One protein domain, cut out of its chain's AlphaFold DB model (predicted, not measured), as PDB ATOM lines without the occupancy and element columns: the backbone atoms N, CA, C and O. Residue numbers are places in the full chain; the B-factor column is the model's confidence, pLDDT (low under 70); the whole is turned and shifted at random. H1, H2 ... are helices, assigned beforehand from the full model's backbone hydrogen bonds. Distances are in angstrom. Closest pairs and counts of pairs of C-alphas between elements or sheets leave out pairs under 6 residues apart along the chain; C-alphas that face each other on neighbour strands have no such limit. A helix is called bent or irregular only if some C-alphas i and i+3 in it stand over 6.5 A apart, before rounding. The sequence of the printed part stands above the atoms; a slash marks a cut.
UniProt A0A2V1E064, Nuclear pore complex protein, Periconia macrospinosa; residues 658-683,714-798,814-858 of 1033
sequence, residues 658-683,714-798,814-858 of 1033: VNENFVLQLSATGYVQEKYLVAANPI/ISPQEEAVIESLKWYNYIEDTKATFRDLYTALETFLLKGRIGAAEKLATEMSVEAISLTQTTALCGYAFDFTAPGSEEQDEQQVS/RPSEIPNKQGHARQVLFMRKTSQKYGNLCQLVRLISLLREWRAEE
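What this domain is: This is residues 658 to 683, 714 to 798 and 814 to 858 of the 1033 residues of the protein "Nuclear pore complex protein" of Periconia macrospinosa (UniProt A0A2V1E064). Six aligned helices or arms, H1, H2, H3, H4, H5 and H7a, form a bundle along the longest axis, with H1 to H4 side by side towards one end and H5 and H7a towards the other. The longest helix, H7, bends sharply at H3: its first arm, H7a, runs with the bundle, while its second arm, H7b, crosses H3 and H4 and sticks out with residues 850 to 858. The printed part has 156 residues with seven named helices, H1 to H7 in chain order, and no named strand; the class is all helix. It is compact, with a radius of gyration of the C-alphas of 17.2 A, and flat, spanning 51 by 44 by 22 A.

How they stand to each other: Start at H7, residues 821 to 858, assigned as one helix by its hydrogen bonds but bent, with C-alphas 834 and 837 7.4 A apart. Its arms H7a, residues 821 to 834, and H7b, residues 837 to 858, stand at a steep tilt of 62 degrees. Look next at H3, residues 734 to 750: with residues 734 to 739 alone it touches H7a, closest at the C-alphas of Lys 735 and Thr 834, 5.8 A. H7b touches H4, residues 754 to 763, at a steep tilt of 66 degrees, closest at the C-alphas of Ala 761 and Cys 842, 5.2 A. H3 and H4 form a helical hairpin, closest at the C-alphas of Leu 745 and Ala 757, 5.6 A. H2, residues 716 to 730, forms another with H3, closest at the C-alphas of Tyr 728 and Thr 737, 5.9 A. H1, residues 658 to 668, touches H2 at a shallow tilt of 11 degrees, opposite ways, closest at the C-alphas of Gln 665 and Val 721, 5.3 A. H5, residues 766 to 778, only just touches H2, with 3 pairs of C-alphas within 8 A, closest at Asn 729 and Ile 769, 6.6 A. H6, residues 794 to 798, touches no helix. Every O i to N i+4 pair is within hydrogen-bond range in H1, H3, H4, H5, H6, H7a and H7b; in H2, 7 of 11 are.

Where its parts are: Find C-alpha 658 at (201.140, 160.653, 177.611), where H1 begins. H2 spans 23.2 A, H3 23.7 A and H7a 20.1 A. H7b runs 31.6 A to C-alpha 858 at (243.416, 165.696, 181.590).

The domain as a whole: The C-alphas farthest apart, of Ser 816 and Glu 858, are 55.7 A apart. Residues 684 to 713 and 799 to 813 are not printed; the gaps between C-alphas are 17.8 A and 12.7 A. The link H5 to H6 is long. Residues 674 to 676 and 814 to 815 have pLDDT under 70.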
ATOM      1  N   VAL A 658     199.696 160.435 177.437       95.00
ATOM      2  CA  VAL A 658     201.140 160.653 177.611       95.00
ATOM      3  C   VAL A 658     201.577 161.951 176.942       95.00
ATOM      4  O   VAL A 658     202.318 162.725 177.545       95.00
ATOM      5  N   ASN A 659     201.075 162.236 175.737       93.25
ATOM      6  CA  ASN A 659     201.374 163.486 175.046       93.25
ATOM      7  C   ASN A 659     200.863 164.710 175.823       93.25
ATOM      8  O   ASN A 659     201.613 165.668 175.991       93.25
ATOM      9  N   GLU A 660     199.636 164.677 176.349       92.75
ATOM     10  CA  GLU A 660     199.095 165.781 177.149       92.75
ATOM     11  C   GLU A 660     199.885 165.972 178.453       92.75
ATOM     12  O   GLU A 660     200.178 167.106 178.832       92.75
ATOM     13  N   ASN A 661     200.308 164.882 179.108       95.19
ATOM     14  CA  ASN A 661     201.171 164.966 180.287       95.19
ATOM     15  C   ASN A 661     202.521 165.611 179.945       95.19
ATOM     16  O   ASN A 661     202.936 166.546 180.628       95.19
ATOM     17  N   PHE A 662     203.170 165.160 178.870       94.88
ATOM     18  CA  PHE A 662     204.429 165.725 178.392       94.88
ATOM     19  C   PHE A 662     204.307 167.225 178.094       94.88
ATOM     20  O   PHE A 662     205.107 168.020 178.587       94.88
ATOM     21  N   VAL A 663     203.281 167.627 177.340       92.56
ATOM     22  CA  VAL A 663     203.025 169.034 176.996       92.56
ATOM     23  C   VAL A 663     202.803 169.884 178.246       92.56
ATOM     24  O   VAL A 663     203.356 170.984 178.343       92.56
ATOM     25  N   LEU A 664     202.050 169.368 179.222       92.00
ATOM     26  CA  LEU A 664     201.798 170.043 180.492       92.00
ATOM     27  C   LEU A 664     203.094 170.239 181.294       92.00
ATOM     28  O   LEU A 664     203.377 171.356 181.731       92.00
ATOM     29  N   GLN A 665     203.902 169.184 181.454       94.31
ATOM     30  CA  GLN A 665     205.166 169.273 182.197       94.31
ATOM     31  C   GLN A 665     206.174 170.183 181.487       94.31
ATOM     32  O   GLN A 665     206.827 171.002 182.134       94.31
ATOM     33  N   LEU A 666     206.276 170.099 180.155       93.81
ATOM     34  CA  LEU A 666     207.190 170.939 179.386       93.81
ATOM     35  C   LEU A 666     206.794 172.414 179.465       93.81
ATOM     36  O   LEU A 666     207.661 173.263 179.666       93.81
ATOM     37  N   SER A 667     205.504 172.734 179.379       91.19
ATOM     38  CA  SER A 667     205.021 174.115 179.520       91.19
ATOM     39  C   SER A 667     205.312 174.675 180.914       91.19
ATOM     40  O   SER A 667     205.765 175.814 181.038       91.19
ATOM     41  N   ALA A 668     205.184 173.852 181.961       91.50
ATOM     42  CA  ALA A 668     205.471 174.249 183.340       91.50
ATOM     43  C   ALA A 668     206.942 174.621 183.604       91.50
ATOM     44  O   ALA A 668     207.230 175.330 184.569       91.50
ATOM     45  N   THR A 669     207.883 174.198 182.749       92.25
ATOM     46  CA  THR A 669     209.287 174.650 182.832       92.25
ATOM     47  C   THR A 669     209.457 176.137 182.489       92.25
ATOM     48  O   THR A 669     210.485 176.733 182.813       92.25
ATOM     49  N   GLY A 670     208.490 176.744 181.785       90.19
ATOM     50  CA  GLY A 670     208.617 178.081 181.201       90.19
ATOM     51  C   GLY A 670     209.617 178.149 180.038       90.19
ATOM     52  O   GLY A 670     210.017 179.235 179.607       90.19
ATOM     53  N   TYR A 671     210.077 177.000 179.531       91.19
ATOM     54  CA  TYR A 671     211.055 176.958 178.448       91.19
ATOM     55  C   TYR A 671     210.437 177.179 177.077       91.19
ATOM     56  O   TYR A 671     211.134 177.668 176.187       91.19
ATOM     57  N   VAL A 672     209.151 176.881 176.922       88.44
ATOM     58  CA  VAL A 672     208.413 176.998 175.667       88.44
ATOM     59  C   VAL A 672     207.326 178.066 175.749       88.44
ATOM     60  O   VAL A 672     206.840 178.396 176.827       88.44
ATOM     61  N   GLN A 673     206.933 178.608 174.599       78.25
ATOM     62  CA  GLN A 673     205.696 179.379 174.474       78.25
ATOM     63  C   GLN A 673     204.514 178.401 174.396       78.25
ATOM     64  O   GLN A 673     204.468 177.586 173.471       78.25
ATOM     65  N   GLU A 674     203.572 178.495 175.345       64.31
ATOM     66  CA  GLU A 674     202.505 177.503 175.612       64.31
ATOM     67  C   GLU A 674     201.782 176.996 174.354       64.31
ATOM     68  O   GLU A 674     201.536 175.803 174.218       64.31
ATOM     69  N   LYS A 675     201.493 177.872 173.385       58.66
ATOM     70  CA  LYS A 675     200.656 177.525 172.227       58.66
ATOM     71  C   LYS A 675     201.356 176.710 171.130       58.66
ATOM     72  O   LYS A 675     200.678 176.082 170.322       58.66
ATOM     73  N   TYR A 676     202.688 176.743 171.056       65.00
ATOM     74  CA  TYR A 676     203.423 176.184 169.908       65.00
ATOM     75  C   TYR A 676     204.571 175.246 170.284       65.00
ATOM     76  O   TYR A 676     205.231 174.736 169.383       65.00
ATOM     77  N   LEU A 677     204.840 175.038 171.579       76.25
ATOM     78  CA  LEU A 677     206.000 174.272 172.060       76.25
ATOM     79  C   LEU A 677     207.339 174.776 171.488       76.25
ATOM     80  O   LEU A 677     208.308 174.032 171.373       76.25
ATOM     81  N   VAL A 678     207.403 176.060 171.125       80.50
ATOM     82  CA  VAL A 678     208.616 176.686 170.590       80.50
ATOM     83  C   VAL A 678     209.441 177.216 171.750       80.50
ATOM     84  O   VAL A 678     208.921 177.957 172.589       80.50
ATOM     85  N   ALA A 679     210.729 176.873 171.783       82.19
ATOM     86  CA  ALA A 679     211.654 177.349 172.805       82.19
ATOM     87  C   ALA A 679     211.669 178.889 172.871       82.19
ATOM     88  O   ALA A 679     212.021 179.577 171.912       82.19
ATOM     89  N   ALA A 680     211.309 179.443 174.027       80.69
ATOM     90  CA  ALA A 680     211.406 180.871 174.299       80.69
ATOM     91  C   ALA A 680     212.881 181.268 174.475       80.69
ATOM     92  O   ALA A 680     213.639 180.523 175.076       80.69
ATOM     93  N   ASN A 681     213.309 182.450 174.028       86.00
ATOM     94  CA  ASN A 681     214.661 182.992 174.288       86.00
ATOM     95  C   ASN A 681     215.817 181.960 174.180       86.00
ATOM     96  O   ASN A 681     216.515 181.722 175.171       86.00
ATOM     97  N   PRO A 682     215.992 181.300 173.023       90.94
ATOM     98  CA  PRO A 682     217.004 180.264 172.847       90.94
ATOM     99  C   PRO A 682     218.426 180.839 172.890       90.94
ATOM    100  O   PRO A 682     218.676 181.962 172.441       90.94
ATOM    101  N   ILE A 683     219.377 180.053 173.397       93.50
ATOM    102  CA  ILE A 683     220.792 180.418 173.400       93.50
ATOM    103  C   ILE A 683     221.320 180.491 171.967       93.50
ATOM    104  O   ILE A 683     221.008 179.666 171.111       93.50
ATOM    105  N   ILE A 714     219.954 169.621 187.472       95.50
ATOM    106  CA  ILE A 714     218.630 169.180 187.017       95.50
ATOM    107  C   ILE A 714     217.601 169.674 188.027       95.50
ATOM    108  O   ILE A 714     217.643 169.324 189.208       95.50
ATOM    109  N   SER A 715     216.692 170.519 187.562       95.25
ATOM    110  CA  SER A 715     215.577 171.022 188.353       95.25
ATOM    111  C   SER A 715     214.460 169.975 188.467       95.25
ATOM    112  O   SER A 715     214.314 169.123 187.588       95.25
ATOM    113  N   PRO A 716     213.609 170.048 189.506       94.19
ATOM    114  CA  PRO A 716     212.464 169.146 189.642       94.19
ATOM    115  C   PRO A 716     211.491 169.189 188.452       94.19
ATOM    116  O   PRO A 716     210.874 168.181 188.126       94.19
ATOM    117  N   GLN A 717     211.350 170.342 187.793       93.38
ATOM    118  CA  GLN A 717     210.502 170.498 186.610       93.38
ATOM    119  C   GLN A 717     211.094 169.774 185.395       93.38
ATOM    120  O   GLN A 717     210.362 169.142 184.642       93.38
ATOM    121  N   GLU A 718     212.415 169.825 185.219       95.81
ATOM    122  CA  GLU A 718     213.103 169.062 184.171       95.81
ATOM    123  C   GLU A 718     213.011 167.558 184.423       95.81
ATOM    124  O   GLU A 718     212.760 166.797 183.491       95.81
ATOM    125  N   GLU A 719     213.140 167.139 185.683       95.31
ATOM    126  CA  GLU A 719     212.931 165.748 186.083       95.31
ATOM    127  C   GLU A 719     211.521 165.271 185.721       95.31
ATOM    128  O   GLU A 719     211.373 164.224 185.099       95.31
ATOM    129  N   ALA A 720     210.492 166.070 186.025       94.06
ATOM    130  CA  ALA A 720     209.105 165.741 185.703       94.06
ATOM    131  C   ALA A 720     208.862 165.598 184.187       94.06
ATOM    132  O   ALA A 720     208.101 164.726 183.765       94.06
ATOM    133  N   VAL A 721     209.535 166.402 183.353       96.12
ATOM    134  CA  VAL A 721     209.498 166.239 181.887       96.12
ATOM    135  C   VAL A 721     210.127 164.908 181.476       96.12
ATOM    136  O   VAL A 721     209.544 164.180 180.675       96.12
ATOM    137  N   ILE A 722     211.283 164.546 182.033       95.50
ATOM    138  CA  ILE A 722     211.940 163.270 181.715       95.50
ATOM    139  C   ILE A 722     211.074 162.089 182.180       95.50
ATOM    140  O   ILE A 722     210.865 161.150 181.413       95.50
ATOM    141  N   GLU A 723     210.502 162.156 183.385       93.81
ATOM    142  CA  GLU A 723     209.562 161.153 183.902       93.81
ATOM    143  C   GLU A 723     208.319 161.011 183.004       93.81
ATOM    144  O   GLU A 723     207.902 159.885 182.730       93.81
ATOM    145  N   SER A 724     207.767 162.112 182.473       94.50
ATOM    146  CA  SER A 724     206.639 162.059 181.526       94.50
ATOM    147  C   SER A 724     206.981 161.296 180.243       94.50
ATOM    148  O   SER A 724     206.165 160.531 179.729       94.50
ATOM    149  N   LEU A 725     208.217 161.439 179.756       94.56
ATOM    150  CA  LEU A 725     208.676 160.809 178.521       94.56
ATOM    151  C   LEU A 725     208.948 159.309 178.688       94.56
ATOM    152  O   LEU A 725     208.833 158.572 177.712       94.56
ATOM    153  N   LYS A 726     209.241 158.828 179.903       92.62
ATOM    154  CA  LYS A 726     209.450 157.390 180.170       92.62
ATOM    155  C   LYS A 726     208.233 156.537 179.826       92.62
ATOM    156  O   LYS A 726     208.392 155.383 179.434       92.62
ATOM    157  N   TRP A 727     207.029 157.104 179.895       92.00
ATOM    158  CA  TRP A 727     205.798 156.411 179.517       92.00
ATOM    159  C   TRP A 727     205.759 156.000 178.037       92.00
ATOM    160  O   TRP A 727     205.064 155.042 177.695       92.00
ATOM    161  N   TYR A 728     206.550 156.643 177.167       91.06
ATOM    162  CA  TYR A 728     206.693 156.234 175.767       91.06
ATOM    163  C   TYR A 728     207.341 154.857 175.583       91.06
ATOM    164  O   TYR A 728     207.166 154.254 174.527       91.06
ATOM    165  N   ASN A 729     208.007 154.303 176.605       88.31
ATOM    166  CA  ASN A 729     208.487 152.917 176.565       88.31
ATOM    167  C   ASN A 729     207.344 151.901 176.405       88.31
ATOM    168  O   ASN A 729     207.573 150.793 175.936       88.31
ATOM    169  N   TYR A 730     206.111 152.276 176.754       86.00
ATOM    170  CA  TYR A 730     204.932 151.416 176.638       86.00
ATOM    171  C   TYR A 730     204.072 151.718 175.395       86.00
ATOM    172  O   TYR A 730     202.999 151.129 175.240       86.00
ATOM    173  N   ILE A 731     204.491 152.652 174.528       85.44
ATOM    174  CA  ILE A 731     203.729 153.104 173.352       85.44
ATOM    175  C   ILE A 731     204.334 152.533 172.068       85.44
ATOM    176  O   ILE A 731     205.507 152.735 171.799       85.44
ATOM    177  N   GLU A 732     203.515 151.916 171.217       84.31
ATOM    178  CA  GLU A 732     203.939 151.304 169.940       84.31
ATOM    179  C   GLU A 732     203.998 152.300 168.753       84.31
ATOM    180  O   GLU A 732     204.298 151.928 167.617       84.31
ATOM    181  N   ASP A 733     203.731 153.590 168.988       87.50
ATOM    182  CA  ASP A 733     203.858 154.666 167.993       87.50
ATOM    183  C   ASP A 733     205.252 155.311 168.042       87.50
ATOM    184  O   ASP A 733     205.518 156.276 168.771       87.50
ATOM    185  N   THR A 734     206.152 154.797 167.208       87.50
ATOM    186  CA  THR A 734     207.532 155.288 167.099       87.50
ATOM    187  C   THR A 734     207.618 156.725 166.583       87.50
ATOM    188  O   THR A 734     208.513 157.471 166.986       87.50
ATOM    189  N   LYS A 735     206.683 157.166 165.733       91.12
ATOM    190  CA  LYS A 735     206.704 158.521 165.170       91.12
ATOM    191  C   LYS A 735     206.371 159.556 166.238       91.12
ATOM    192  O   LYS A 735     207.078 160.560 166.337       91.12
ATOM    193  N   ALA A 736     205.314 159.330 167.014       90.81
ATOM    194  CA  ALA A 736     204.942 160.221 168.109       90.81
ATOM    195  C   ALA A 736     206.003 160.215 169.221       90.81
ATOM    196  O   ALA A 736     206.397 161.282 169.688       90.81
ATOM    197  N   THR A 737     206.540 159.034 169.549       92.62
ATOM    198  CA  THR A 737     207.614 158.861 170.539       92.62
ATOM    199  C   THR A 737     208.839 159.711 170.202       92.62
ATOM    200  O   THR A 737     209.248 160.565 170.988       92.62
ATOM    201  N   PHE A 738     209.414 159.534 169.007       94.19
ATOM    202  CA  PHE A 738     210.619 160.275 168.630       94.19
ATOM    203  C   PHE A 738     210.358 161.759 168.365       94.19
ATOM    204  O   PHE A 738     211.279 162.554 168.533       94.19
ATOM    205  N   ARG A 739     209.131 162.157 167.998       93.31
ATOM    206  CA  ARG A 739     208.745 163.573 167.901       93.31
ATOM    207  C   ARG A 739     208.851 164.260 169.264       93.31
ATOM    208  O   ARG A 739     209.516 165.283 169.357       93.31
ATOM    209  N   ASP A 740     208.237 163.697 170.301       93.50
ATOM    210  CA  ASP A 740     208.179 164.339 171.622       93.50
ATOM    211  C   ASP A 740     209.537 164.291 172.338       93.50
ATOM    212  O   ASP A 740     209.973 165.295 172.906       93.50
ATOM    213  N   LEU A 741     210.264 163.174 172.217       95.50
ATOM    214  CA  LEU A 741     211.651 163.061 172.685       95.50
ATOM    215  C   LEU A 741     212.569 164.085 172.008       95.50
ATOM    216  O   LEU A 741     213.388 164.722 172.675       95.50
ATOM    217  N   TYR A 742     212.420 164.268 170.691       94.75
ATOM    218  CA  TYR A 742     213.138 165.294 169.941       94.75
ATOM    219  C   TYR A 742     212.809 166.695 170.458       94.75
ATOM    220  O   TYR A 742     213.733 167.429 170.800       94.75
ATOM    221  N   THR A 743     211.525 167.044 170.587       93.81
ATOM    222  CA  THR A 743     211.083 168.359 171.079       93.81
ATOM    223  C   THR A 743     211.624 168.663 172.479       93.81
ATOM    224  O   THR A 743     212.086 169.777 172.736       93.81
ATOM    225  N   ALA A 744     211.627 167.681 173.383       95.31
ATOM    226  CA  ALA A 744     212.176 167.841 174.727       95.31
ATOM    227  C   ALA A 744     213.694 168.080 174.709       95.31
ATOM    228  O   ALA A 744     214.183 169.049 175.295       95.31
ATOM    229  N   LEU A 745     214.439 167.226 173.999       96.06
ATOM    230  CA  LEU A 745     215.898 167.302 173.935       96.06
ATOM    231  C   LEU A 745     216.372 168.587 173.251       96.06
ATOM    232  O   LEU A 745     217.292 169.250 173.726       96.06
ATOM    233  N   GLU A 746     215.707 168.963 172.164       94.56
ATOM    234  CA  GLU A 746     215.909 170.234 171.484       94.56
ATOM    235  C   GLU A 746     215.678 171.416 172.428       94.56
ATOM    236  O   GLU A 746     216.522 172.309 172.509       94.56
ATOM    237  N   THR A 747     214.579 171.409 173.184       94.81
ATOM    238  CA  THR A 747     214.266 172.489 174.126       94.81
ATOM    239  C   THR A 747     215.337 172.613 175.210       94.81
ATOM    240  O   THR A 747     215.810 173.721 175.474       94.81
ATOM    241  N   PHE A 748     215.787 171.499 175.799       96.00
ATOM    242  CA  PHE A 748     216.868 171.514 176.790       96.00
ATOM    243  C   PHE A 748     218.174 172.067 176.210       96.00
ATOM    244  O   PHE A 748     218.812 172.923 176.830       96.00
ATOM    245  N   LEU A 749     218.542 171.662 174.990       95.75
ATOM    246  CA  LEU A 749     219.727 172.176 174.303       95.75
ATOM    247  C   LEU A 749     219.609 173.673 173.996       95.75
ATOM    248  O   LEU A 749     220.535 174.430 174.292       95.75
ATOM    249  N   LEU A 750     218.473 174.133 173.471       95.06
ATOM    250  CA  LEU A 750     218.231 175.550 173.183       95.06
ATOM    251  C   LEU A 750     218.188 176.418 174.446       95.06
ATOM    252  O   LEU A 750     218.390 177.627 174.358       95.06
ATOM    253  N   LYS A 751     217.976 175.833 175.626       94.62
ATOM    254  CA  LYS A 751     218.057 176.523 176.922       94.62
ATOM    255  C   LYS A 751     219.400 176.374 177.630       94.62
ATOM    256  O   LYS A 751     219.596 176.985 178.677       94.62
ATOM    257  N   GLY A 752     220.330 175.599 177.074       93.88
ATOM    258  CA  GLY A 752     221.633 175.344 177.693       93.88
ATOM    259  C   GLY A 752     221.580 174.412 178.905       93.88
ATOM    260  O   GLY A 752     222.495 174.440 179.724       93.88
ATOM    261  N   ARG A 753     220.521 173.608 179.047       95.75
ATOM    262  CA  ARG A 753     220.303 172.681 180.166       95.75
ATOM    263  C   ARG A 753     220.889 171.307 179.841       95.75
ATOM    264  O   ARG A 753     220.180 170.347 179.544       95.75
ATOM    265  N   ILE A 754     222.219 171.236 179.844       94.25
ATOM    266  CA  ILE A 754     222.973 170.038 179.450       94.25
ATOM    267  C   ILE A 754     222.767 168.864 180.405       94.25
ATOM    268  O   ILE A 754     222.718 167.737 179.932       94.25
ATOM    269  N   GLY A 755     222.585 169.097 181.707       94.81
ATOM    270  CA  GLY A 755     222.311 168.027 182.670       94.81
ATOM    271  C   GLY A 755     221.015 167.280 182.352       94.81
ATOM    272  O   GLY A 755     221.007 166.052 182.280       94.81
ATOM    273  N   ALA A 756     219.937 168.019 182.070       96.62
ATOM    274  CA  ALA A 756     218.655 167.438 181.670       96.62
ATOM    275  C   ALA A 756     218.745 166.734 180.303       96.62
ATOM    276  O   ALA A 756     218.240 165.622 180.145       96.62
ATOM    277  N   ALA A 757     219.443 167.337 179.332       96.75
ATOM    278  CA  ALA A 757     219.679 166.731 178.020       96.75
ATOM    279  C   ALA A 757     220.494 165.425 178.110       96.75
ATOM    280  O   ALA A 757     220.151 164.439 177.457       96.75
ATOM    281  N   GLU A 758     221.548 165.401 178.932       95.69
ATOM    282  CA  GLU A 758     222.397 164.232 179.193       95.69
ATOM    283  C   GLU A 758     221.600 163.108 179.848       95.69
ATOM    284  O   GLU A 758     221.664 161.962 179.395       95.69
ATOM    285  N   LYS A 759     220.793 163.438 180.859       96.00
ATOM    286  CA  LYS A 759     219.924 162.468 181.517       96.00
ATOM    287  C   LYS A 759     218.890 161.887 180.555       96.00
ATOM    288  O   LYS A 759     218.784 160.667 180.466       96.00
ATOM    289  N   LEU A 760     218.195 162.724 179.778       96.25
ATOM    290  CA  LEU A 760     217.218 162.263 178.788       96.25
ATOM    291  C   LEU A 760     217.861 161.353 177.732       96.25
ATOM    292  O   LEU A 760     217.332 160.284 177.449       96.25
ATOM    293  N   ALA A 761     219.008 161.748 177.174       95.19
ATOM    294  CA  ALA A 761     219.713 160.953 176.166       95.19
ATOM    295  C   ALA A 761     220.252 159.619 176.716       95.19
ATOM    296  O   ALA A 761     220.453 158.683 175.945       95.19
ATOM    297  N   THR A 762     220.490 159.535 178.028       93.94
ATOM    298  CA  THR A 762     220.955 158.314 178.697       93.94
ATOM    299  C   THR A 762     219.794 157.385 179.045       93.94
ATOM    300  O   THR A 762     219.867 156.192 178.770       93.94
ATOM    301  N   GLU A 763     218.722 157.911 179.644       91.94
ATOM    302  CA  GLU A 763     217.580 157.109 180.103       91.94
ATOM    303  C   GLU A 763     216.636 156.702 178.962       91.94
ATOM    304  O   GLU A 763     216.051 155.625 179.016       91.94
ATOM    305  N   MET A 764     216.510 157.536 177.927       94.25
ATOM    306  CA  MET A 764     215.660 157.304 176.751       94.25
ATOM    307  C   MET A 764     216.509 157.217 175.475       94.25
ATOM    308  O   MET A 764     216.181 157.812 174.452       94.25
ATOM    309  N   SER A 765     217.633 156.499 175.532       92.88
ATOM    310  CA  SER A 765     218.535 156.366 174.385       92.88
ATOM    311  C   SER A 765     217.848 155.669 173.202       92.88
ATOM    312  O   SER A 765     216.911 154.881 173.375       92.88
ATOM    313  N   VAL A 766     218.314 155.940 171.977       92.62
ATOM    314  CA  VAL A 766     217.744 155.300 170.779       92.62
ATOM    315  C   VAL A 766     217.900 153.786 170.869       92.62
ATOM    316  O   VAL A 766     216.976 153.072 170.507       92.62
ATOM    317  N   GLU A 767     219.017 153.307 171.407       90.38
ATOM    318  CA  GLU A 767     219.315 151.891 171.611       90.38
ATOM    319  C   GLU A 767     218.360 151.254 172.634       90.38
ATOM    320  O   GLU A 767     217.831 150.172 172.389       90.38
ATOM    321  N   ALA A 768     218.080 151.928 173.755       89.69
ATOM    322  CA  ALA A 768     217.143 151.431 174.764       89.69
ATOM    323  C   ALA A 768     215.711 151.335 174.210       89.69
ATOM    324  O   ALA A 768     215.062 150.296 174.331       89.69
ATOM    325  N   ILE A 769     215.240 152.388 173.534       91.25
ATOM    326  CA  ILE A 769     213.913 152.417 172.898       91.25
ATOM    327  C   ILE A 769     213.830 151.377 171.776       91.25
ATOM    328  O   ILE A 769     212.793 150.745 171.587       91.25
ATOM    329  N   SER A 770     214.924 151.183 171.040       91.81
ATOM    330  CA  SER A 770     215.039 150.224 169.946       91.81
ATOM    331  C   SER A 770     214.726 148.802 170.398       91.81
ATOM    332  O   SER A 770     213.888 148.149 169.775       91.81
ATOM    333  N   LEU A 771     215.267 148.361 171.537       90.94
ATOM    334  CA  LEU A 771     214.976 147.038 172.103       90.94
ATOM    335  C   LEU A 771     213.491 146.870 172.461       90.94
ATOM    336  O   LEU A 771     212.887 145.840 172.157       90.94
ATOM    337  N   THR A 772     212.884 147.888 173.067       87.38
ATOM    338  CA  THR A 772     211.478 147.838 173.491       87.38
ATOM    339  C   THR A 772     210.524 147.850 172.293       87.38
ATOM    340  O   THR A 772     209.628 147.011 172.197       87.38
ATOM    341  N   GLN A 773     210.754 148.745 171.329       87.44
ATOM    342  CA  GLN A 773     209.922 148.892 170.130       87.44
ATOM    343  C   GLN A 773     210.027 147.687 169.197       87.44
ATOM    344  O   GLN A 773     209.022 147.232 168.657       87.44
ATOM    345  N   THR A 774     211.228 147.134 169.011       89.62
ATOM    346  CA  THR A 774     211.412 145.932 168.182       89.62
ATOM    347  C   THR A 774     210.764 144.707 168.811       89.62
ATOM    348  O   THR A 774     210.140 143.925 168.097       89.62
ATOM    349  N   THR A 775     210.784 144.586 170.140       87.44
ATOM    350  CA  THR A 775     210.039 143.526 170.831       87.44
ATOM    351  C   THR A 775     208.543 143.623 170.535       87.44
ATOM    352  O   THR A 775     207.932 142.619 170.181       87.44
ATOM    353  N   ALA A 776     207.968 144.827 170.607       82.94
ATOM    354  CA  ALA A 776     206.541 145.047 170.379       82.94
ATOM    355  C   ALA A 776     206.113 144.958 168.899       82.94
ATOM    356  O   ALA A 776     205.011 144.514 168.604       82.94
ATOM    357  N   LEU A 777     206.969 145.364 167.956       84.38
ATOM    358  CA  LEU A 777     206.622 145.442 166.528       84.38
ATOM    359  C   LEU A 777     207.108 144.234 165.712       84.38
ATOM    360  O   LEU A 777     206.547 143.936 164.659       84.38
ATOM    361  N   CYS A 778     208.160 143.553 166.171       86.25
ATOM    362  CA  CYS A 778     208.805 142.440 165.466       86.25
ATOM    363  C   CYS A 778     208.794 141.122 166.264       86.25
ATOM    364  O   CYS A 778     209.107 140.078 165.694       86.25
ATOM    365  N   GLY A 779     208.437 141.146 167.554       83.12
ATOM    366  CA  GLY A 779     208.368 139.965 168.426       83.12
ATOM    367  C   GLY A 779     209.657 139.606 169.158       83.12
ATOM    368  O   GLY A 779     209.629 138.724 170.013       83.12
ATOM    369  N   TYR A 780     210.769 140.283 168.868       87.94
ATOM    370  CA  TYR A 780     212.045 140.102 169.559       87.94
ATOM    371  C   TYR A 780     212.831 141.405 169.646       87.94
ATOM    372  O   TYR A 780     212.693 142.288 168.801       87.94
ATOM    373  N   ALA A 781     213.669 141.502 170.675       89.81
ATOM    374  CA  ALA A 781     214.494 142.669 170.929       89.81
ATOM    375  C   ALA A 781     215.746 142.659 170.046       89.81
ATOM    376  O   ALA A 781     216.544 141.721 170.096       89.81
ATOM    377  N   PHE A 782     215.966 143.730 169.293       92.19
ATOM    378  CA  PHE A 782     217.224 143.981 168.597       92.19
ATOM    379  C   PHE A 782     217.449 145.478 168.409       92.19
ATOM    380  O   PHE A 782     216.520 146.278 168.502       92.19
ATOM    381  N   ASP A 783     218.694 145.865 168.132       92.44
ATOM    382  CA  ASP A 783     218.995 147.257 167.833       92.44
ATOM    383  C   ASP A 783     218.785 147.565 166.342       92.44
ATOM    384  O   ASP A 783     219.620 147.232 165.498       92.44
ATOM    385  N   PHE A 784     217.688 148.248 166.011       92.50
ATOM    386  CA  PHE A 784     217.397 148.704 164.656       92.50
ATOM    387  C   PHE A 784     218.436 149.691 164.109       92.50
ATOM    388  O   PHE A 784     218.437 149.932 162.905       92.50
ATOM    389  N   THR A 785     219.300 150.304 164.927       89.69
ATOM    390  CA  THR A 785     220.362 151.201 164.436       89.69
ATOM    391  C   THR A 785     221.583 150.439 163.920       89.69
ATOM    392  O   THR A 785     222.329 150.972 163.091       89.69
ATOM    393  N   ALA A 786     221.753 149.180 164.339       89.81
ATOM    394  CA  ALA A 786     222.882 148.350 163.952       89.81
ATOM    395  C   ALA A 786     222.815 147.971 162.459       89.81
ATOM    396  O   ALA A 786     221.735 147.646 161.951       89.81
ATOM    397  N   PRO A 787     223.947 147.981 161.733       86.31
ATOM    398  CA  PRO A 787     223.982 147.571 160.331       86.31
ATOM    399  C   PRO A 787     223.585 146.095 160.182       86.31
ATOM    400  O   PRO A 787     224.036 145.253 160.954       86.31
ATOM    401  N   GLY A 788     222.753 145.784 159.183       87.62
ATOM    402  CA  GLY A 788     222.263 144.425 158.924       87.62
ATOM    403  C   GLY A 788     220.977 144.061 159.669       87.62
ATOM    404  O   GLY A 788     220.388 143.029 159.371       87.62
ATOM    405  N   SER A 789     220.484 144.920 160.570       89.88
ATOM    406  CA  SER A 789     219.208 144.702 161.270       89.88
ATOM    407  C   SER A 789     217.977 144.740 160.358       89.88
ATOM    408  O   SER A 789     216.878 144.470 160.816       89.88
ATOM    409  N   GLU A 790     218.116 145.056 159.069       90.56
ATOM    410  CA  GLU A 790     217.051 144.907 158.071       90.56
ATOM    411  C   GLU A 790     216.732 143.438 157.763       90.56
ATOM    412  O   GLU A 790     215.600 143.113 157.385       90.56
ATOM    413  N   GLU A 791     217.719 142.555 157.926       89.38
ATOM    414  CA  GLU A 791     217.562 141.121 157.732       89.38
ATOM    415  C   GLU A 791     216.858 140.509 158.947       89.38
ATOM    416  O   GLU A 791     217.256 140.705 160.094       89.38
ATOM    417  N   GLN A 792     215.764 139.795 158.693       87.69
ATOM    418  CA  GLN A 792     214.997 139.133 159.744       87.69
ATOM    419  C   GLN A 792     215.736 137.883 160.226       87.69
ATOM    420  O   GLN A 792     216.107 137.035 159.409       87.69
ATOM    421  N   ASP A 793     215.882 137.738 161.541       88.19
ATOM    422  CA  ASP A 793     216.487 136.553 162.144       88.19
ATOM    423  C   ASP A 793     215.496 135.378 162.103       88.19
ATOM    424  O   ASP A 793     214.530 135.307 162.867       88.19
ATOM    425  N   GLU A 794     215.722 134.443 161.179       84.25
ATOM    426  CA  GLU A 794     214.860 133.272 161.002       84.25
ATOM    427  C   GLU A 794     214.853 132.339 162.221       84.25
ATOM    428  O   GLU A 794     213.842 131.677 162.472       84.25
ATOM    429  N   GLN A 795     215.951 132.281 162.984       86.31
ATOM    430  CA  GLN A 795     216.036 131.432 164.171       86.31
ATOM    431  C   GLN A 795     215.157 131.999 165.279       86.31
ATOM    432  O   GLN A 795     214.303 131.279 165.794       86.31
ATOM    433  N   GLN A 796     215.283 133.297 165.571       85.38
ATOM    434  CA  GLN A 796     214.451 133.941 166.590       85.38
ATOM    435  C   GLN A 796     212.970 133.924 166.216       85.38
ATOM    436  O   GLN A 796     212.126 133.601 167.049       85.38
ATOM    437  N   VAL A 797     212.630 134.166 164.946       83.75
ATOM    438  CA  VAL A 797     211.240 134.050 164.479       83.75
ATOM    439  C   VAL A 797     210.704 132.631 164.670       83.75
ATOM    440  O   VAL A 797     209.581 132.460 165.147       83.75
ATOM    441  N   SER A 798     211.497 131.602 164.352       82.81
ATOM    442  CA  SER A 798     211.090 130.214 164.585       82.81
ATOM    443  C   SER A 798     210.937 129.894 166.074       82.81
ATOM    444  O   SER A 798     210.040 129.128 166.434       82.81
ATOM    445  N   ARG A 814     201.047 137.428 168.488       69.19
ATOM    446  CA  ARG A 814     200.445 136.351 167.704       69.19
ATOM    447  C   ARG A 814     201.338 136.063 166.498       69.19
ATOM    448  O   ARG A 814     201.788 137.001 165.846       69.19
ATOM    449  N   PRO A 815     201.534 134.794 166.102       69.88
ATOM    450  CA  PRO A 815     202.330 134.471 164.915       69.88
ATOM    451  C   PRO A 815     201.884 135.198 163.633       69.88
ATOM    452  O   PRO A 815     202.696 135.411 162.741       69.88
ATOM    453  N   SER A 816     200.609 135.598 163.544       72.19
ATOM    454  CA  SER A 816     200.048 136.389 162.439       72.19
ATOM    455  C   SER A 816     200.458 137.865 162.428       72.19
ATOM    456  O   SER A 816     200.331 138.514 161.395       72.19
ATOM    457  N   GLU A 817     200.882 138.406 163.569       76.75
ATOM    458  CA  GLU A 817     201.277 139.809 163.751       76.75
ATOM    459  C   GLU A 817     202.781 140.011 163.530       76.75
ATOM    460  O   GLU A 817     203.217 141.131 163.276       76.75
ATOM    461  N   ILE A 818     203.574 138.930 163.555       83.19
ATOM    462  CA  ILE A 818     205.003 138.988 163.245       83.19
ATOM    463  C   ILE A 818     205.170 139.390 161.770       83.19
ATOM    464  O   ILE A 818     204.659 138.701 160.876       83.19
ATOM    465  N   PRO A 819     205.895 140.480 161.470       86.06
ATOM    466  CA  PRO A 819     206.072 140.934 160.102       86.06
ATOM    467  C   PRO A 819     206.848 139.901 159.278       86.06
ATOM    468  O   PRO A 819     207.797 139.275 159.747       86.06
ATOM    469  N   ASN A 820     206.484 139.750 158.003       89.25
ATOM    470  CA  ASN A 820     207.306 138.989 157.060       89.25
ATOM    471  C   ASN A 820     208.635 139.722 156.782       89.25
ATOM    472  O   ASN A 820     208.760 140.910 157.076       89.25
ATOM    473  N   LYS A 821     209.606 139.061 156.142       89.31
ATOM    474  CA  LYS A 821     210.931 139.646 155.836       89.31
ATOM    475  C   LYS A 821     210.881 141.050 155.214       89.31
ATOM    476  O   LYS A 821     211.662 141.922 155.579       89.31
ATOM    477  N   GLN A 822     209.957 141.287 154.278       90.00
ATOM    478  CA  GLN A 822     209.805 142.602 153.643       90.00
ATOM    479  C   GLN A 822     209.195 143.637 154.599       90.00
ATOM    480  O   GLN A 822     209.614 144.792 154.600       90.00
ATOM    481  N   GLY A 823     208.210 143.234 155.405       89.06
ATOM    482  CA  GLY A 823     207.609 144.052 156.454       89.06
ATOM    483  C   GLY A 823     208.618 144.426 157.536       89.06
ATOM    484  O   GLY A 823     208.689 145.591 157.909       89.06
ATOM    485  N   HIS A 824     209.464 143.478 157.944       92.19
ATOM    486  CA  HIS A 824     210.546 143.683 158.904       92.19
ATOM    487  C   HIS A 824     211.522 144.761 158.421       92.19
ATOM    488  O   HIS A 824     211.709 145.778 159.088       92.19
ATOM    489  N   ALA A 825     212.057 144.604 157.205       92.38
ATOM    490  CA  ALA A 825     212.961 145.588 156.617       92.38
ATOM    491  C   ALA A 825     212.311 146.983 156.507       92.38
ATOM    492  O   ALA A 825     212.944 147.995 156.810       92.38
ATOM    493  N   ARG A 826     211.027 147.056 156.125       92.00
ATOM    494  CA  ARG A 826     210.277 148.325 156.088       92.00
ATOM    495  C   ARG A 826     210.145 148.958 157.471       92.00
ATOM    496  O   ARG A 826     210.328 150.169 157.575       92.00
ATOM    497  N   GLN A 827     209.864 148.167 158.504       90.44
ATOM    498  CA  GLN A 827     209.726 148.647 159.878       90.44
ATOM    499  C   GLN A 827     211.046 149.224 160.396       90.44
ATOM    500  O   GLN A 827     211.070 150.333 160.923       90.44
ATOM    501  N   VAL A 828     212.162 148.527 160.165       92.25
ATOM    502  CA  VAL A 828     213.507 148.987 160.548       92.25
ATOM    503  C   VAL A 828     213.868 150.294 159.845       92.25
ATOM    504  O   VAL A 828     214.284 151.256 160.492       92.25
ATOM    505  N   LEU A 829     213.646 150.378 158.529       92.31
ATOM    506  CA  LEU A 829     213.894 151.605 157.767       92.31
ATOM    507  C   LEU A 829     213.007 152.767 158.231       92.31
ATOM    508  O   LEU A 829     213.470 153.907 158.298       92.31
ATOM    509  N   PHE A 830     211.748 152.488 158.575       91.88
ATOM    510  CA  PHE A 830     210.835 153.483 159.128       91.88
ATOM    511  C   PHE A 830     211.328 154.004 160.483       91.88
ATOM    512  O   PHE A 830     211.478 155.217 160.630       91.88
ATOM    513  N   MET A 831     211.673 153.111 161.416       92.31
ATOM    514  CA  MET A 831     212.180 153.470 162.746       92.31
ATOM    515  C   MET A 831     213.471 154.288 162.668       92.31
ATOM    516  O   MET A 831     213.579 155.320 163.332       92.31
ATOM    517  N   ARG A 832     214.416 153.899 161.797       92.31
ATOM    518  CA  ARG A 832     215.643 154.674 161.544       92.31
ATOM    519  C   ARG A 832     215.343 156.073 161.023       92.31
ATOM    520  O   ARG A 832     215.973 157.030 161.459       92.31
ATOM    521  N   LYS A 833     214.391 156.204 160.095       91.06
ATOM    522  CA  LYS A 833     213.993 157.505 159.544       91.06
ATOM    523  C   LYS A 833     213.357 158.398 160.613       91.06
ATOM    524  O   LYS A 833     213.622 159.596 160.635       91.06
ATOM    525  N   THR A 834     212.524 157.841 161.492       91.56
ATOM    526  CA  THR A 834     211.843 158.608 162.549       91.56
ATOM    527  C   THR A 834     212.755 158.966 163.720       91.56
ATOM    528  O   THR A 834     212.616 160.057 164.265       91.56
ATOM    529  N   SER A 835     213.708 158.104 164.091       93.38
ATOM    530  CA  SER A 835     214.621 158.349 165.220       93.38
ATOM    531  C   SER A 835     215.811 159.237 164.865       93.38
ATOM    532  O   SER A 835     216.487 159.755 165.750       93.38
ATOM    533  N   GLN A 836     216.062 159.441 163.572       91.19
ATOM    534  CA  GLN A 836     217.264 160.068 163.045       91.19
ATOM    535  C   GLN A 836     217.623 161.403 163.711       91.19
ATOM    536  O   GLN A 836     218.752 161.570 164.170       91.19
ATOM    537  N   LYS A 837     216.689 162.362 163.770       91.75
ATOM    538  CA  LYS A 837     216.959 163.692 164.343       91.75
ATOM    539  C   LYS A 837     217.298 163.606 165.831       91.75
ATOM    540  O   LYS A 837     218.293 164.177 166.265       91.75
ATOM    541  N   TYR A 838     216.497 162.851 166.583       94.69
ATOM    542  CA  TYR A 838     216.708 162.624 168.008       94.69
ATOM    543  C   TYR A 838     218.057 161.945 168.276       94.69
ATOM    544  O   TYR A 838     218.855 162.463 169.052       94.69
ATOM    545  N   GLY A 839     218.376 160.873 167.545       93.38
ATOM    546  CA  GLY A 839     219.646 160.156 167.676       93.38
ATOM    547  C   GLY A 839     220.872 161.031 167.411       93.38
ATOM    548  O   GLY A 839     221.847 160.953 168.153       93.38
ATOM    549  N   ASN A 840     220.814 161.928 166.421       92.31
ATOM    550  CA  ASN A 840     221.903 162.880 166.174       92.31
ATOM    551  C   ASN A 840     222.090 163.867 167.343       92.31
ATOM    552  O   ASN A 840     223.223 164.170 167.718       92.31
ATOM    553  N   LEU A 841     221.003 164.343 167.961       94.81
ATOM    554  CA  LEU A 841     221.096 165.186 169.159       94.81
ATOM    555  C   LEU A 841     221.624 164.407 170.375       94.81
ATOM    556  O   LEU A 841     222.445 164.944 171.120       94.81
ATOM    557  N   CYS A 842     221.237 163.140 170.554       95.12
ATOM    558  CA  CYS A 842     221.803 162.269 171.590       95.12
ATOM    559  C   CYS A 842     223.321 162.113 171.427       95.12
ATOM    560  O   CYS A 842     224.060 162.223 172.405       95.12
ATOM    561  N   GLN A 843     223.804 161.923 170.196       93.25
ATOM    562  CA  GLN A 843     225.239 161.841 169.905       93.25
ATOM    563  C   GLN A 843     225.970 163.151 170.218       93.25
ATOM    564  O   GLN A 843     227.049 163.116 170.809       93.25
ATOM    565  N   LEU A 844     225.375 164.305 169.888       94.81
ATOM    566  CA  LEU A 844     225.927 165.619 170.233       94.81
ATOM    567  C   LEU A 844     226.065 165.789 171.753       94.81
ATOM    568  O   LEU A 844     227.118 166.204 172.239       94.81
ATOM    569  N   VAL A 845     225.028 165.433 172.511       95.88
ATOM    570  CA  VAL A 845     225.041 165.479 173.982       95.88
ATOM    571  C   VAL A 845     226.088 164.528 174.552       95.88
ATOM    572  O   VAL A 845     226.865 164.916 175.429       95.88
ATOM    573  N   ARG A 846     226.168 163.301 174.025       94.88
ATOM    574  CA  ARG A 846     227.168 162.319 174.451       94.88
ATOM    575  C   ARG A 846     228.583 162.828 174.203       94.88
ATOM    576  O   ARG A 846     229.429 162.698 175.082       94.88
ATOM    577  N   LEU A 847     228.830 163.463 173.059       95.19
ATOM    578  CA  LEU A 847     230.115 164.075 172.736       95.19
ATOM    579  C   LEU A 847     230.478 165.204 173.712       95.19
ATOM    580  O   LEU A 847     231.609 165.246 174.184       95.19
ATOM    581  N   ILE A 848     229.530 166.071 174.082       94.50
ATOM    582  CA  ILE A 848     229.753 167.116 175.099       94.50
ATOM    583  C   ILE A 848     230.135 166.493 176.451       94.50
ATOM    584  O   ILE A 848     231.087 166.948 177.089       94.50
ATOM    585  N   SER A 849     229.442 165.427 176.865       93.69
ATOM    586  CA  SER A 849     229.763 164.694 178.096       93.69
ATOM    587  C   SER A 849     231.168 164.077 178.043       93.69
ATOM    588  O   SER A 849     231.962 164.280 178.960       93.69
ATOM    589  N   LEU A 850     231.547 163.450 176.922       94.56
ATOM    590  CA  LEU A 850     232.892 162.893 176.725       94.56
ATOM    591  C   LEU A 850     233.992 163.971 176.733       94.56
ATOM    592  O   LEU A 850     235.082 163.733 177.250       94.56
ATOM    593  N   LEU A 851     233.729 165.171 176.201       94.06
ATOM    594  CA  LEU A 851     234.663 166.304 176.267       94.06
ATOM    595  C   LEU A 851     234.846 166.810 177.711       94.06
ATOM    596  O   LEU A 851     235.956 167.184 178.098       94.06
ATOM    597  N   ARG A 852     233.788 166.776 178.530       93.06
ATOM    598  CA  ARG A 852     233.859 167.066 179.974       93.06
ATOM    599  C   ARG A 852     234.641 165.982 180.722       93.06
ATOM    600  O   ARG A 852     235.511 166.308 181.528       93.06
ATOM    601  N   GLU A 853     234.387 164.705 180.428       91.94
ATOM    602  CA  GLU A 853     235.165 163.579 180.967       91.94
ATOM    603  C   GLU A 853     236.654 163.712 180.603       91.94
ATOM    604  O   GLU A 853     237.521 163.512 181.455       91.94
ATOM    605  N   TRP A 854     236.962 164.144 179.373       92.75
ATOM    606  CA  TRP A 854     238.339 164.410 178.947       92.75
ATOM    607  C   TRP A 854     238.972 165.493 179.796       92.75
ATOM    608  O   TRP A 854     240.104 165.338 180.246       92.75
ATOM    609  N   ARG A 855     238.246 166.585 180.041       91.06
ATOM    610  CA  ARG A 855     238.753 167.700 180.835       91.06
ATOM    611  C   ARG A 855     239.122 167.280 182.259       91.06
ATOM    612  O   ARG A 855     240.147 167.749 182.761       91.06
ATOM    613  N   ALA A 856     238.321 166.414 182.880       89.25
ATOM    614  CA  ALA A 856     238.589 165.868 184.209       89.25
ATOM    615  C   ALA A 856     239.815 164.941 184.208       89.25
ATOM    616  O   ALA A 856     240.708 165.089 185.044       89.25
ATOM    617  N   GLU A 857     239.913 164.031 183.236       88.12
ATOM    618  CA  GLU A 857     241.044 163.098 183.155       88.12
ATOM    619  C   GLU A 857     242.357 163.797 182.767       88.12
ATOM    620  O   GLU A 857     243.426 163.457 183.278       88.12
ATOM    621  N   GLU A 858     242.289 164.818 181.911       87.69
ATOM    622  CA  GLU A 858     243.416 165.696 181.590       87.69
ATOM    623  C   GLU A 858     243.965 166.365 182.861       87.69
ATOM    624  O   GLU A 858     245.176 166.375 183.080       87.69
TER     625      GLU A 858